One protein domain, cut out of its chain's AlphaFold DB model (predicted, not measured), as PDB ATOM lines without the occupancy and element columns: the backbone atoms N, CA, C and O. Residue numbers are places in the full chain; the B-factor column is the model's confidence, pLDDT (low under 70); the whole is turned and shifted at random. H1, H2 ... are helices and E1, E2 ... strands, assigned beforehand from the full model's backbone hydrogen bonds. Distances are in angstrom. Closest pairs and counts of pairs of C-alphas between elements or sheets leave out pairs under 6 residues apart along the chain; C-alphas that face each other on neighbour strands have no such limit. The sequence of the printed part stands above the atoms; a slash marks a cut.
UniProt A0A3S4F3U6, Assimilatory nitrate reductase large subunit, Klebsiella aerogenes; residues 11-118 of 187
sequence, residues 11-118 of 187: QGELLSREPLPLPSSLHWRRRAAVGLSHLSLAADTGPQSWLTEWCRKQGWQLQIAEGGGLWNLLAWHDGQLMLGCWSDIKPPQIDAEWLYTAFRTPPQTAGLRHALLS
ATOM      1  N   GLN A  11      -2.253  28.827 -13.777       97.38
ATOM      2  CA  GLN A  11      -2.866  27.527 -13.545       97.38
ATOM      3  C   GLN A  11      -4.131  27.394 -14.389       97.38
ATOM      4  O   GLN A  11      -4.786  28.389 -14.706       97.38
ATOM      5  N   GLY A  12      -4.488  26.169 -14.762       97.25
ATOM      6  CA  GLY A  12      -5.649  25.949 -15.613       97.25
ATOM      7  C   GLY A  12      -6.247  24.559 -15.538       97.25
ATOM      8  O   GLY A  12      -5.674  23.639 -14.959       97.25
ATOM      9  N   GLU A  13      -7.411  24.413 -16.154       97.75
ATOM     10  CA  GLU A  13      -8.070  23.132 -16.386       97.75
ATOM     11  C   GLU A  13      -8.275  22.977 -17.897       97.75
ATOM     12  O   GLU A  13      -8.713  23.906 -18.582       97.75
ATOM     13  N   LEU A  14      -7.919  21.810 -18.424       97.75
ATOM     14  CA  LEU A  14      -7.988  21.475 -19.839       97.75
ATOM     15  C   LEU A  14      -8.853  20.235 -20.027       97.75
ATOM     16  O   LEU A  14      -8.572  19.177 -19.464       97.75
ATOM     17  N   LEU A  15      -9.877  20.375 -20.859       97.75
ATOM     18  CA  LEU A  15     -10.732  19.301 -21.335       97.75
ATOM     19  C   LEU A  15     -10.506  19.098 -22.825       97.75
ATOM     20  O   LEU A  15     -10.535  20.059 -23.590       97.75
ATOM     21  N   SER A  16     -10.322  17.856 -23.254       97.25
ATOM     22  CA  SER A  16     -10.217  17.528 -24.674       97.25
ATOM     23  C   SER A  16     -10.808  16.160 -24.986       97.25
ATOM     24  O   SER A  16     -10.772  15.237 -24.164       97.25
ATOM     25  N   ARG A  17     -11.355  16.018 -26.196       94.88
ATOM     26  CA  ARG A  17     -11.759  14.709 -26.736       94.88
ATOM     27  C   ARG A  17     -10.560  13.860 -27.132       94.88
ATOM     28  O   ARG A  17     -10.575  12.650 -26.949       94.88
ATOM     29  N   GLU A  18      -9.532  14.512 -27.653       89.69
ATOM     30  CA  GLU A  18      -8.332  13.863 -28.162       89.69
ATOM     31  C   GLU A  18      -7.123  14.199 -27.287       89.69
ATOM     32  O   GLU A  18      -7.040  15.306 -26.734       89.69
ATOM     33  N   PRO A  19      -6.176  13.258 -27.128       87.81
ATOM     34  CA  PRO A  19      -4.890  13.577 -26.541       87.81
ATOM     35  C   PRO A  19      -4.161  14.575 -27.444       87.81
ATOM     36  O   PRO A  19      -4.162  14.457 -28.665       87.81
ATOM     37  N   LEU A  20      -3.515  15.552 -26.823       92.19
ATOM     38  CA  LEU A  20      -2.745  16.585 -27.497       92.19
ATOM     39  C   LEU A  20      -1.313  16.605 -26.950       92.19
ATOM     40  O   LEU A  20      -1.106  16.241 -25.787       92.19
ATOM     41  N   PRO A  21      -0.324  17.016 -27.760       91.00
ATOM     42  CA  PRO A  21       1.053  17.128 -27.305       91.00
ATOM     43  C   PRO A  21       1.165  18.232 -26.249       91.00
ATOM     44  O   PRO A  21       0.833  19.388 -26.504       91.00
ATOM     45  N   LEU A  22       1.637  17.865 -25.058       94.06
ATOM     46  CA  LEU A  22       1.870  18.803 -23.961       94.06
ATOM     47  C   LEU A  22       3.338  19.262 -23.978       94.06
ATOM     48  O   LEU A  22       4.224  18.410 -24.091       94.06
ATOM     49  N   PRO A  23       3.623  20.571 -23.846       93.81
ATOM     50  CA  PRO A  23       4.991  21.067 -23.715       93.81
ATOM     51  C   PRO A  23       5.714  20.444 -22.514       93.81
ATOM     52  O   PRO A  23       5.112  20.236 -21.462       93.81
ATOM     53  N   SER A  24       7.023  20.211 -22.628       92.38
ATOM     54  CA  SER A  24       7.834  19.658 -21.529       92.38
ATOM     55  C   SER A  24       7.933  20.583 -20.311       92.38
ATOM     56  O   SER A  24       8.176  20.110 -19.205       92.38
ATOM     57  N   SER A  25       7.720  21.888 -20.498       91.81
ATOM     58  CA  SER A  25       7.660  22.894 -19.432       91.81
ATOM     59  C   SER A  25       6.329  22.913 -18.669       91.81
ATOM     60  O   SER A  25       6.189  23.657 -17.700       91.81
ATOM     61  N   LEU A  26       5.337  22.133 -19.109       95.88
ATOM     62  CA  LEU A  26       4.009  22.102 -18.517       95.88
ATOM     63  C   LEU A  26       3.932  21.039 -17.426       95.88
ATOM     64  O   LEU A  26       4.045  19.840 -17.691       95.88
ATOM     65  N   HIS A  27       3.647  21.467 -16.202       96.19
ATOM     66  CA  HIS A  27       3.266  20.550 -15.140       96.19
ATOM     67  C   HIS A  27       1.774  20.259 -15.248       96.19
ATOM     68  O   HIS A  27       0.951  21.166 -15.380       96.19
ATOM     69  N   TRP A  28       1.412  18.981 -15.184       96.50
ATOM     70  CA  TRP A  28       0.025  18.566 -15.317       96.50
ATOM     71  C   TRP A  28      -0.304  17.388 -14.410       96.50
ATOM     72  O   TRP A  28       0.551  16.583 -14.043       96.50
ATOM     73  N   ARG A  29      -1.585  17.271 -14.069       95.75
ATOM     74  CA  ARG A  29      -2.158  16.085 -13.430       95.75
ATOM     75  C   ARG A  29      -3.438  15.693 -14.136       95.75
ATOM     76  O   ARG A  29      -4.205  16.554 -14.561       95.75
ATOM     77  N   ARG A  30      -3.704  14.394 -14.215       95.75
ATOM     78  CA  ARG A  30      -4.968  13.888 -14.744       95.75
ATOM     79  C   ARG A  30      -6.057  13.938 -13.674       95.75
ATOM     80  O   ARG A  30      -5.816  13.605 -12.516       95.75
ATOM     81  N   ARG A  31      -7.256  14.344 -14.075       93.44
ATOM     82  CA  ARG A  31      -8.485  14.309 -13.280       93.44
ATOM     83  C   ARG A  31      -9.367  13.175 -13.794       93.44
ATOM     84  O   ARG A  31      -9.315  12.827 -14.972       93.44
ATOM     85  N   ALA A  32     -10.163  12.587 -12.906       89.19
ATOM     86  CA  ALA A  32     -11.118  11.564 -13.306       89.19
ATOM     87  C   ALA A  32     -12.198  12.185 -14.208       89.19
ATOM     88  O   ALA A  32     -12.882  13.129 -13.809       89.19
ATOM     89  N   ALA A  33     -12.323  11.653 -15.421       89.44
ATOM     90  CA  ALA A  33     -13.347  12.003 -16.393       89.44
ATOM     91  C   ALA A  33     -13.627  10.773 -17.268       89.44
ATOM     92  O   ALA A  33     -12.712  10.022 -17.606       89.44
ATOM     93  N   VAL A  34     -14.895  10.553 -17.616       84.19
ATOM     94  CA  VAL A  34     -15.312   9.429 -18.465       84.19
ATOM     95  C   VAL A  34     -15.472   9.925 -19.897       84.19
ATOM     96  O   VAL A  34     -16.195  10.887 -20.142       84.19
ATOM     97  N   GLY A  35     -14.799   9.268 -20.845       85.81
ATOM     98  CA  GLY A  35     -14.901   9.585 -22.276       85.81
ATOM     99  C   GLY A  35     -14.237  10.900 -22.705       85.81
ATOM    100  O   GLY A  35     -14.423  11.319 -23.842       85.81
ATOM    101  N   LEU A  36     -13.478  11.547 -21.814       93.25
ATOM    102  CA  LEU A  36     -12.747  12.790 -22.065       93.25
ATOM    103  C   LEU A  36     -11.396  12.759 -21.351       93.25
ATOM    104  O   LEU A  36     -11.244  12.127 -20.304       93.25
ATOM    105  N   SER A  37     -10.428  13.496 -21.885       95.00
ATOM    106  CA  SER A  37      -9.227  13.861 -21.145       95.00
ATOM    107  C   SER A  37      -9.519  15.110 -20.318       95.00
ATOM    108  O   SER A  37      -9.963  16.115 -20.866       95.00
ATOM    109  N   HIS A  38      -9.263  15.051 -19.011       96.81
ATOM    110  CA  HIS A  38      -9.317  16.207 -18.121       96.81
ATOM    111  C   HIS A  38      -7.993  16.337 -17.376       96.81
ATOM    112  O   HIS A  38      -7.600  15.430 -16.636       96.81
ATOM    113  N   LEU A  39      -7.302  17.456 -17.577       97.19
ATOM    114  CA  LEU A  39      -6.013  17.750 -16.968       97.19
ATOM    115  C   LEU A  39      -6.070  19.067 -16.194       97.19
ATOM    116  O   LEU A  39      -6.525  20.067 -16.738       97.19
ATOM    117  N   SER A  40      -5.523  19.084 -14.979       97.19
ATOM    118  CA  SER A  40      -5.154  20.346 -14.328       97.19
ATOM    119  C   SER A  40      -3.720  20.690 -14.704       97.19
ATOM    120  O   SER A  40      -2.859  19.809 -14.673       97.19
ATOM    121  N   LEU A  41      -3.476  21.949 -15.043       97.25
ATOM    122  CA  LEU A  41      -2.245  22.461 -15.630       97.25
ATOM    123  C   LEU A  41      -1.627  23.552 -14.753       97.25
ATOM    124  O   LEU A  41      -2.345  24.313 -14.102       97.25
ATOM    125  N   ALA A  42      -0.303  23.652 -14.783       97.12
ATOM    126  CA  ALA A  42       0.465  24.746 -14.204       97.12
ATOM    127  C   ALA A  42       1.768  24.934 -14.991       97.12
ATOM    128  O   ALA A  42       2.450  23.955 -15.299       97.12
ATOM    129  N   ALA A  43       2.129  26.175 -15.308       96.06
ATOM    130  CA  ALA A  43       3.414  26.498 -15.927       96.06
ATOM    131  C   ALA A  43       3.778  27.971 -15.722       96.06
ATOM    132  O   ALA A  43       2.956  28.788 -15.306       96.06
ATOM    133  N   ASP A  44       5.019  28.304 -16.068       95.19
ATOM    134  CA  ASP A  44       5.498  29.687 -16.107       95.19
ATOM    135  C   ASP A  44       5.296  30.337 -17.485       95.19
ATOM    136  O   ASP A  44       5.198  31.556 -17.604       95.19
ATOM    137  N   THR A  45       5.174  29.528 -18.543       93.62
ATOM    138  CA  THR A  45       4.870  29.989 -19.906       93.62
ATOM    139  C   THR A  45       3.397  29.769 -20.219       93.62
ATOM    140  O   THR A  45       2.910  28.646 -20.090       93.62
ATOM    141  N   GLY A  46       2.701  30.834 -20.622       92.44
ATOM    142  CA  GLY A  46       1.258  30.838 -20.856       92.44
ATOM    143  C   GLY A  46       0.774  29.831 -21.916       92.44
ATOM    144  O   GLY A  46       1.541  29.429 -22.797       92.44
ATOM    145  N   PRO A  47      -0.503  29.410 -21.855       94.31
ATOM    146  CA  PRO A  47      -1.026  28.361 -22.722       94.31
ATOM    147  C   PRO A  47      -1.386  28.827 -24.142       94.31
ATOM    148  O   PRO A  47      -1.659  28.002 -25.015       94.31
ATOM    149  N   GLN A  48      -1.389  30.139 -24.386       94.94
ATOM    150  CA  GLN A  48      -2.010  30.766 -25.551       94.94
ATOM    151  C   GLN A  48      -1.394  30.305 -26.870       94.94
ATOM    152  O   GLN A  48      -2.122  29.919 -27.784       94.94
ATOM    153  N   SER A  49      -0.066  30.349 -26.981       93.88
ATOM    154  CA  SER A  49       0.636  30.091 -28.241       93.88
ATOM    155  C   SER A  49       0.452  28.646 -28.698       93.88
ATOM    156  O   SER A  49      -0.072  28.406 -29.786       93.88
ATOM    157  N   TRP A  50       0.816  27.687 -27.848       95.06
ATOM    158  CA  TRP A  50       0.838  26.274 -28.214       95.06
ATOM    159  C   TRP A  50      -0.568  25.686 -28.394       95.06
ATOM    160  O   TRP A  50      -0.780  24.919 -29.333       95.06
ATOM    161  N   LEU A  51      -1.555  26.071 -27.569       96.12
ATOM    162  CA  LEU A  51      -2.935  25.595 -27.742       96.12
ATOM    163  C   LEU A  51      -3.582  26.171 -28.996       96.12
ATOM    164  O   LEU A  51      -4.243  25.438 -29.735       96.12
ATOM    165  N   THR A  52      -3.399  27.469 -29.247       96.12
ATOM    166  CA  THR A  52      -3.964  28.119 -30.437       96.12
ATOM    167  C   THR A  52      -3.353  27.529 -31.703       96.12
ATOM    168  O   THR A  52      -4.076  27.239 -32.653       96.12
ATOM    169  N   GLU A  53      -2.036  27.307 -31.722       95.81
ATOM    170  CA  GLU A  53      -1.354  26.665 -32.847       95.81
ATOM    171  C   GLU A  53      -1.846  25.231 -33.069       95.81
ATOM    172  O   GLU A  53      -2.165  24.865 -34.201       95.81
ATOM    173  N   TRP A  54      -1.964  24.436 -32.000       95.38
ATOM    174  CA  TRP A  54      -2.492  23.076 -32.077       95.38
ATOM    175  C   TRP A  54      -3.900  23.052 -32.676       95.38
ATOM    176  O   TRP A  54      -4.134  22.359 -33.663       95.38
ATOM    177  N   CYS A  55      -4.825  23.852 -32.144       96.31
ATOM    178  CA  CYS A  55      -6.206  23.879 -32.629       96.31
ATOM    179  C   CYS A  55      -6.305  24.369 -34.082       96.31
ATOM    180  O   CYS A  55      -7.099  23.837 -34.855       96.31
ATOM    181  N   ARG A  56      -5.475  25.346 -34.480       94.69
ATOM    182  CA  ARG A  56      -5.397  25.813 -35.875       94.69
ATOM    183  C   ARG A  56      -4.920  24.717 -36.821       94.69
ATOM    184  O   ARG A  56      -5.486  24.584 -37.901       94.69
ATOM    185  N   LYS A  57      -3.928  23.913 -36.420       96.06
ATOM    186  CA  LYS A  57      -3.455  22.756 -37.204       96.06
ATOM    187  C   LYS A  57      -4.552  21.710 -37.422       96.06
ATOM    188  O   LYS A  57      -4.561  21.074 -38.468       96.06
ATOM    189  N   GLN A  58      -5.482  21.577 -36.478       95.50
ATOM    190  CA  GLN A  58      -6.653  20.703 -36.613       95.50
ATOM    191  C   GLN A  58      -7.802  21.324 -37.429       95.50
ATOM    192  O   GLN A  58      -8.810  20.666 -37.666       95.50
ATOM    193  N   GLY A  59      -7.699  22.596 -37.833       96.25
ATOM    194  CA  GLY A  59      -8.779  23.303 -38.525       96.25
ATOM    195  C   GLY A  59      -9.976  23.649 -37.631       96.25
ATOM    196  O   GLY A  59     -11.069  23.904 -38.135       96.25
ATOM    197  N   TRP A  60      -9.805  23.656 -36.308       96.94
ATOM    198  CA  TRP A  60     -10.898  23.924 -35.371       96.94
ATOM    199  C   TRP A  60     -11.195  25.420 -35.238       96.94
ATOM    200  O   TRP A  60     -10.300  26.268 -35.226       96.94
ATOM    201  N   GLN A  61     -12.475  25.746 -35.077       96.06
ATOM    202  CA  GLN A  61     -12.959  27.104 -34.849       96.06
ATOM    203  C   GLN A  61     -12.745  27.504 -33.390       96.06
ATOM    204  O   GLN A  61     -13.229  26.835 -32.478       96.06
ATOM    205  N   LEU A  62     -12.044  28.613 -33.164       96.88
ATOM    206  CA  LEU A  62     -11.669  29.067 -31.828       96.88
ATOM    207  C   LEU A  62     -12.597  30.162 -31.304       96.88
ATOM    208  O   LEU A  62     -12.921  31.113 -32.013       96.88
ATOM    209  N   GLN A  63     -12.961  30.054 -30.030       96.00
ATOM    210  CA  GLN A  63     -13.565  31.121 -29.239       96.00
ATOM    211  C   GLN A  63     -12.653  31.393 -28.051       96.00
ATOM    212  O   GLN A  63     -12.321  30.467 -27.314       96.00
ATOM    213  N   ILE A  64     -12.231  32.644 -27.883       95.44
ATOM    214  CA  ILE A  64     -11.282  33.044 -26.845       95.44
ATOM    215  C   ILE A  64     -11.902  34.174 -26.026       95.44
ATOM    216  O   ILE A  64     -12.500  35.091 -26.588       95.44
ATOM    217  N   ALA A  65     -11.752  34.096 -24.707       91.44
ATOM    218  CA  ALA A  65     -12.044  35.175 -23.775       91.44
ATOM    219  C   ALA A  65     -10.787  35.470 -22.958       91.44
ATOM    220  O   ALA A  65     -10.184  34.552 -22.402       91.44
ATOM    221  N   GLU A  66     -10.396  36.738 -22.875       91.62
ATOM    222  CA  GLU A  66      -9.191  37.151 -22.159       91.62
ATOM    223  C   GLU A  66      -9.383  38.478 -21.419       91.62
ATOM    224  O   GLU A  66     -10.142  39.344 -21.855       91.62
ATOM    225  N   GLY A  67      -8.703  38.631 -20.282       84.56
ATOM    226  CA  GLY A  67      -8.710  39.867 -19.498       84.56
ATOM    227  C   GLY A  67      -8.247  39.664 -18.057       84.56
ATOM    228  O   GLY A  67      -8.604  38.686 -17.412       84.56
ATOM    229  N   GLY A  68      -7.447  40.591 -17.522       77.25
ATOM    230  CA  GLY A  68      -7.074  40.586 -16.098       77.25
ATOM    231  C   GLY A  68      -6.328  39.334 -15.608       77.25
ATOM    232  O   GLY A  68      -6.425  39.012 -14.430       77.25
ATOM    233  N   GLY A  69      -5.610  38.630 -16.493       79.56
ATOM    234  CA  GLY A  69      -4.910  37.369 -16.196       79.56
ATOM    235  C   GLY A  69      -5.675  36.113 -16.620       79.56
ATOM    236  O   GLY A  69      -5.057  35.073 -16.831       79.56
ATOM    237  N   LEU A  70      -6.988  36.233 -16.830       90.19
ATOM    238  CA  LEU A  70      -7.821  35.172 -17.373       90.19
ATOM    239  C   LEU A  70      -7.562  35.002 -18.870       90.19
ATOM    240  O   LEU A  70      -7.531  35.979 -19.622       90.19
ATOM    241  N   TRP A  71      -7.435  33.750 -19.295       95.94
ATOM    242  CA  TRP A  71      -7.461  33.353 -20.693       95.94
ATOM    243  C   TRP A  71      -8.176  32.011 -20.828       95.94
ATOM    244  O   TRP A  71      -7.712  30.988 -20.318       95.94
ATOM    245  N   ASN A  72      -9.310  32.016 -21.516       97.25
ATOM    246  CA  ASN A  72     -10.126  30.834 -21.742       97.25
ATOM    247  C   ASN A  72     -10.306  30.618 -23.240       97.25
ATOM    248  O   ASN A  72     -10.555  31.564 -23.987       97.25
ATOM    249  N   LEU A  73     -10.214  29.367 -23.674       98.00
ATOM    250  CA  LEU A  73     -10.331  28.967 -25.068       98.00
ATOM    251  C   LEU A  73     -11.305  27.801 -25.194       98.00
ATOM    252  O   LEU A  73     -11.199  26.817 -24.468       98.00
ATOM    253  N   LEU A  74     -12.205  27.881 -26.167       98.31
ATOM    254  CA  LEU A  74     -13.007  26.761 -26.653       98.31
ATOM    255  C   LEU A  74     -12.675  26.520 -28.123       98.31
ATOM    256  O   LEU A  74     -12.621  27.466 -28.909       98.31
ATOM    257  N   ALA A  75     -12.491  25.259 -28.501       97.94
ATOM    258  CA  ALA A  75     -12.288  24.849 -29.883       97.94
ATOM    259  C   ALA A  75     -13.449  23.973 -30.357       97.94
ATOM    260  O   ALA A  75     -13.810  22.989 -29.702       97.94
ATOM    261  N   TRP A  76     -14.008  24.322 -31.511       97.19
ATOM    262  CA  TRP A  76     -15.186  23.696 -32.096       97.19
ATOM    263  C   TRP A  76     -14.869  23.080 -33.459       97.19
ATOM    264  O   TRP A  76     -14.131  23.660 -34.253       97.19
ATOM    265  N   HIS A  77     -15.475  21.937 -33.759       96.81
ATOM    266  CA  HIS A  77     -15.394  21.284 -35.066       96.81
ATOM    267  C   HIS A  77     -16.735  20.621 -35.373       96.81
ATOM    268  O   HIS A  77     -17.259  19.909 -34.522       96.81
ATOM    269  N   ASP A  78     -17.339  20.910 -36.527       94.62
ATOM    270  CA  ASP A  78     -18.651  20.370 -36.933       94.62
ATOM    271  C   ASP A  78     -19.743  20.468 -35.847       94.62
ATOM    272  O   ASP A  78     -20.517  19.546 -35.586       94.62
ATOM    273  N   GLY A  79     -19.779  21.605 -35.142       93.00
ATOM    274  CA  GLY A  79     -20.725  21.859 -34.050       93.00
ATOM    275  C   GLY A  79     -20.440  21.099 -32.748       93.00
ATOM    276  O   GLY A  79     -21.165  21.289 -31.771       93.00
ATOM    277  N   GLN A  80     -19.382  20.290 -32.704       96.00
ATOM    278  CA  GLN A  80     -18.890  19.605 -31.513       96.00
ATOM    279  C   GLN A  80     -17.871  20.461 -30.768       96.00
ATOM    280  O   GLN A  80     -17.035  21.125 -31.380       96.00
ATOM    281  N   LEU A  81     -17.912  20.405 -29.436       97.31
ATOM    282  CA  LEU A  81     -16.844  20.936 -28.596       97.31
ATOM    283  C   LEU A  81     -15.695  19.921 -28.567       97.31
ATOM    284  O   LEU A  81     -15.884  18.789 -28.115       97.31
ATOM    285  N   MET A  82     -14.528  20.310 -29.079       97.62
ATOM    286  CA  MET A  82     -13.347  19.445 -29.199       97.62
ATOM    287  C   MET A  82     -12.369  19.641 -28.044       97.62
ATOM    288  O   MET A  82     -11.790  18.670 -27.545       97.62
ATOM    289  N   LEU A  83     -12.205  20.893 -27.610       97.94
ATOM    290  CA  LEU A  83     -11.276  21.285 -26.559       97.94
ATOM    291  C   LEU A  83     -11.809  22.501 -25.797       97.94
ATOM    292  O   LEU A  83     -12.420  23.392 -26.383       97.94
ATOM    293  N   GLY A  84     -11.550  22.538 -24.495       98.00
ATOM    294  CA  GLY A  84     -11.794  23.684 -23.631       98.00
ATOM    295  C   GLY A  84     -10.630  23.863 -22.668       98.00
ATOM    296  O   GLY A  84     -10.230  22.906 -22.011       98.00
ATOM    297  N   CYS A  85     -10.075  25.066 -22.591       98.19
ATOM    298  CA  CYS A  85      -9.042  25.437 -21.635       98.19
ATOM    299  C   CYS A  85      -9.513  26.656 -20.853       98.19
ATOM    300  O   CYS A  85      -9.902  27.653 -21.456       98.19
ATOM    301  N   TRP A  86      -9.458  26.574 -19.529       97.81
ATOM    302  CA  TRP A  86      -9.696  27.706 -18.644       97.81
ATOM    303  C   TRP A  86      -8.424  27.961 -17.862       97.81
ATOM    304  O   TRP A  86      -7.897  27.025 -17.259       97.81
ATOM    305  N   SER A  87      -7.913  29.188 -17.889       97.00
ATOM    306  CA  SER A  87      -6.652  29.531 -17.230       97.00
ATOM    307  C   SER A  87      -6.675  30.921 -16.614       97.00
ATOM    308  O   SER A  87      -7.340  31.825 -17.114       97.00
ATOM    309  N   ASP A  88      -5.959  31.061 -15.502       95.81
ATOM    310  CA  ASP A  88      -5.797  32.309 -14.758       95.81
ATOM    311  C   ASP A  88      -4.495  32.231 -13.924       95.81
ATOM    312  O   ASP A  88      -3.849  31.184 -13.823       95.81
ATOM    313  N   ILE A  89      -4.097  33.330 -13.293       91.38
ATOM    314  CA  ILE A  89      -2.974  33.427 -12.346       91.38
ATOM    315  C   ILE A  89      -3.218  32.520 -11.122       91.38
ATOM    316  O   ILE A  89      -2.289  32.013 -10.489       91.38
ATOM    317  N   LYS A  90      -4.490  32.292 -10.775       90.44
ATOM    318  CA  LYS A  90      -4.933  31.374  -9.714       90.44
ATOM    319  C   LYS A  90      -5.645  30.160 -10.319       90.44
ATOM    320  O   LYS A  90      -6.114  30.246 -11.446       90.44
ATOM    321  N   PRO A  91      -5.789  29.042  -9.581       89.75
ATOM    322  CA  PRO A  91      -6.540  27.896 -10.080       89.75
ATOM    323  C   PRO A  91      -7.971  28.319 -10.452       89.75
ATOM    324  O   PRO A  91      -8.701  28.797  -9.571       89.75
ATOM    325  N   PRO A  92      -8.398  28.153 -11.715       91.44
ATOM    326  CA  PRO A  92      -9.762  28.474 -12.092       91.44
ATOM    327  C   PRO A  92     -10.705  27.462 -11.443       91.44
ATOM    328  O   PRO A  92     -10.463  26.257 -11.462       91.44
ATOM    329  N   GLN A  93     -11.808  27.940 -10.868       89.94
ATOM    330  CA  GLN A  93     -12.887  27.030 -10.477       89.94
ATOM    331  C   GLN A  93     -13.778  26.806 -11.695       89.94
ATOM    332  O   GLN A  93     -14.289  27.771 -12.268       89.94
ATOM    333  N   ILE A  94     -13.965  25.543 -12.062       93.62
ATOM    334  CA  ILE A  94     -14.826  25.125 -13.166       93.62
ATOM    335  C   ILE A  94     -15.972  24.256 -12.646       93.62
ATOM    336  O   ILE A  94     -15.818  23.528 -11.662       93.62
ATOM    337  N   ASP A  95     -17.111  24.308 -13.327       94.12
ATOM    338  CA  ASP A  95     -18.199  23.346 -13.152       94.12
ATOM    339  C   ASP A  95     -17.961  22.167 -14.105       94.12
ATOM    340  O   ASP A  95     -18.388  22.172 -15.260       94.12
ATOM    341  N   ALA A  96     -17.202  21.178 -13.628       92.12
ATOM    342  CA  ALA A  96     -16.758  20.060 -14.452       92.12
ATOM    343  C   ALA A  96     -17.935  19.264 -15.044       92.12
ATOM    344  O   ALA A  96     -17.910  18.957 -16.230       92.12
ATOM    345  N   GLU A  97     -18.989  18.990 -14.270       91.50
ATOM    346  CA  GLU A  97     -20.153  18.232 -14.752       91.50
ATOM    347  C   GLU A  97     -20.919  18.975 -15.846       91.50
ATOM    348  O   GLU A  97     -21.356  18.379 -16.842       91.50
ATOM    349  N   TRP A  98     -21.058  20.295 -15.709       92.75
ATOM    350  CA  TRP A  98     -21.657  21.114 -16.755       92.75
ATOM    351  C   TRP A  98     -20.824  21.094 -18.039       92.75
ATOM    352  O   TRP A  98     -21.372  20.880 -19.124       92.75
ATOM    353  N   LEU A  99     -19.502  21.228 -17.923       95.62
ATOM    354  CA  LEU A  99     -18.598  21.161 -19.069       95.62
ATOM    355  C   LEU A  99     -18.606  19.770 -19.715       95.62
ATOM    356  O   LEU A  99     -18.771  19.667 -20.927       95.62
ATOM    357  N   TYR A 100     -18.542  18.687 -18.938       95.00
ATOM    358  CA  TYR A 100     -18.664  17.317 -19.454       95.00
ATOM    359  C   TYR A 100     -19.982  17.102 -20.197       95.00
ATOM    360  O   TYR A 100     -20.038  16.390 -21.198       95.00
ATOM    361  N   THR A 101     -21.066  17.710 -19.719       93.38
ATOM    362  CA  THR A 101     -22.357  17.678 -20.411       93.38
ATOM    363  C   THR A 101     -22.293  18.424 -21.736       93.38
ATOM    364  O   THR A 101     -22.785  17.896 -22.723       93.38
ATOM    365  N   ALA A 102     -21.628  19.578 -21.808       94.44
ATOM    366  CA  ALA A 102     -21.424  20.295 -23.067       94.44
ATOM    367  C   ALA A 102     -20.540  19.523 -24.063       94.44
ATOM    368  O   ALA A 102     -20.775  19.581 -25.267       94.44
ATOM    369  N   PHE A 103     -19.560  18.755 -23.584       95.94
ATOM    370  CA  PHE A 103     -18.803  17.834 -24.434       95.94
ATOM    371  C   PHE A 103     -19.656  16.645 -24.903       95.94
ATOM    372  O   PHE A 103     -19.502  16.197 -26.030       95.94
ATOM    373  N   ARG A 104     -20.569  16.106 -24.092       93.75
ATOM    374  CA  ARG A 104     -21.444  14.992 -24.517       93.75
ATOM    375  C   ARG A 104     -22.566  15.449 -25.448       93.75
ATOM    376  O   ARG A 104     -22.830  14.802 -26.455       93.75
ATOM    377  N   THR A 105     -23.179  16.577 -25.116       93.19
ATOM    378  CA  THR A 105     -24.328  17.168 -25.803       93.19
ATOM    379  C   THR A 105     -24.019  18.639 -26.088       93.19
ATOM    380  O   THR A 105     -24.366  19.514 -25.286       93.19
ATOM    381  N   PRO A 106     -23.345  18.937 -27.214       92.81
ATOM    382  CA  PRO A 106     -22.937  20.295 -27.542       92.81
ATOM    383  C   PRO A 106     -24.123  21.257 -27.655       92.81
ATOM    384  O   PRO A 106     -25.124  20.934 -28.307       92.81
ATOM    385  N   PRO A 107     -24.027  22.461 -27.062       89.56
ATOM    386  CA  PRO A 107     -25.063  23.465 -27.215       89.56
ATOM    387  C   PRO A 107     -25.170  23.947 -28.664       89.56
ATOM    388  O   PRO A 107     -24.174  24.177 -29.359       89.56
ATOM    389  N   GLN A 108     -26.413  24.136 -29.105       85.69
ATOM    390  CA  GLN A 108     -26.736  24.484 -30.491       85.69
ATOM    391  C   GLN A 108     -26.783  25.998 -30.735       85.69
ATOM    392  O   GLN A 108     -26.591  26.446 -31.861       85.69
ATOM    393  N   THR A 109     -27.008  26.803 -29.692       86.56
ATOM    394  CA  THR A 109     -27.122  28.263 -29.821       86.56
ATOM    395  C   THR A 109     -25.810  28.967 -29.494       86.56
ATOM    396  O   THR A 109     -25.061  28.543 -28.612       86.56
ATOM    397  N   ALA A 110     -25.548  30.089 -30.169       85.00
ATOM    398  CA  ALA A 110     -24.343  30.889 -29.952       85.00
ATOM    399  C   ALA A 110     -24.206  31.375 -28.497       85.00
ATOM    400  O   ALA A 110     -23.120  31.285 -27.937       85.00
ATOM    401  N   GLY A 111     -25.303  31.805 -27.861       86.81
ATOM    402  CA  GLY A 111     -25.286  32.249 -26.462       86.81
ATOM    403  C   GLY A 111     -24.918  31.134 -25.478       86.81
ATOM    404  O   GLY A 111     -24.099  31.335 -24.589       86.81
ATOM    405  N   LEU A 112     -25.443  29.918 -25.670       85.62
ATOM    406  CA  LEU A 112     -25.068  28.781 -24.820       85.62
ATOM    407  C   LEU A 112     -23.618  28.340 -25.046       85.62
ATOM    408  O   LEU A 112     -22.961  27.926 -24.094       85.62
ATOM    409  N   ARG A 113     -23.109  28.439 -26.282       92.19
ATOM    410  CA  ARG A 113     -21.683  28.217 -26.571       92.19
ATOM    411  C   ARG A 113     -20.811  29.267 -25.888       92.19
ATOM    412  O   ARG A 113     -19.826  28.901 -25.259       92.19
ATOM    413  N   HIS A 114     -21.204  30.539 -25.955       89.56
ATOM    414  CA  HIS A 114     -20.486  31.643 -25.320       89.56
ATOM    415  C   HIS A 114     -20.406  31.474 -23.800       89.56
ATOM    416  O   HIS A 114     -19.326  31.592 -23.230       89.56
ATOM    417  N   ALA A 115     -21.508  31.081 -23.155       89.31
ATOM    418  CA  ALA A 115     -21.543  30.869 -21.712       89.31
ATOM    419  C   ALA A 115     -20.453  29.901 -21.216       89.31
ATOM    420  O   ALA A 115     -19.929  30.087 -20.115       89.31
ATOM    421  N   LEU A 116     -20.073  28.890 -22.014       94.81
ATOM    422  CA  LEU A 116     -19.028  27.915 -21.667       94.81
ATOM    423  C   LEU A 116     -17.645  28.547 -21.470       94.81
ATOM    424  O   LEU A 116     -16.836  27.995 -20.723       94.81
ATOM    425  N   LEU A 117     -17.372  29.715 -22.066       94.31
ATOM    426  CA  LEU A 117     -16.099  30.422 -21.889       94.31
ATOM    427  C   LEU A 117     -15.854  30.790 -20.429       94.31
ATOM    428  O   LEU A 117     -14.710  30.837 -20.002       94.31
ATOM    429  N   SER A 118     -16.906  30.983 -19.639       91.38
ATOM    430  CA  SER A 118     -16.785  31.259 -18.205       91.38
ATOM    431  C   SER A 118     -16.338  30.051 -17.369       91.38
ATOM    432  O   SER A 118     -15.950  30.207 -16.213       91.38
TER     433      SER A 118
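Overview. This is residues 11 to 118 of the 187 residues of the protein "Assimilatory nitrate reductase large subunit" of Klebsiella aerogenes (UniProt A0A3S4F3U6). One twisted sheet of six strands makes a slab, with H1 over one face and H2 and H3 over the other. The printed part has 108 residues, with E1 E2 E3 H1 E4 E5 E6 H2 H3 along it; the class is mixed, helices and strands. The sheet's order is E2 E3 E1 E6 E5 E4, all antiparallel, and E4 E5 E6 form a meander, each strand the antiparallel neighbour of the one before. The whole is compact, radius of gyration of the C-alphas 12.8 A, spanning 36 by 27 by 26 A.

Arrangement. Start at E1, residues 11 to 16: its neighbours are E3, residues 37 to 43, with N 14 and O 39 2.8 A apart, and E6, residues 80 to 88, with N 13 and O 86 2.9 A apart. E2, residues 27 to 30, forms a hairpin with E3, N 29 and O 40 being 2.9 A apart. H1, residues 48 to 57, is on the sheet at a height of 9.6 A; its closest C-alpha to E5, residues 70 to 77, is Cys 55, 6.7 A from that of Ala 75. E4, residues 61 to 67, is an edge strand. On the opposite face, H2, residues 96 to 104, and H3, residues 110 to 118, have heights of 9.2 A and 8.9 A. Every O i to N i+4 pair is within hydrogen-bond range in H1 and H2; H3 has 2 of 5, and 5 of 6 O i to N i+3 pairs.

Along the chain. Find C-alpha 11 at (-2.866, 27.527, -13.545), where E1 begins. E6 is 24.8 A long, E5 23.7 A, E4 20.4 A. H3 ends at C-alpha 118, (-16.785, 31.259, -18.205).

Size, cuts and confidence. The C-alphas farthest apart, Ser 24 and Thr 109, are 36.9 A apart. The printed part has no cut, and no printed residue is under 70 in pLDDT.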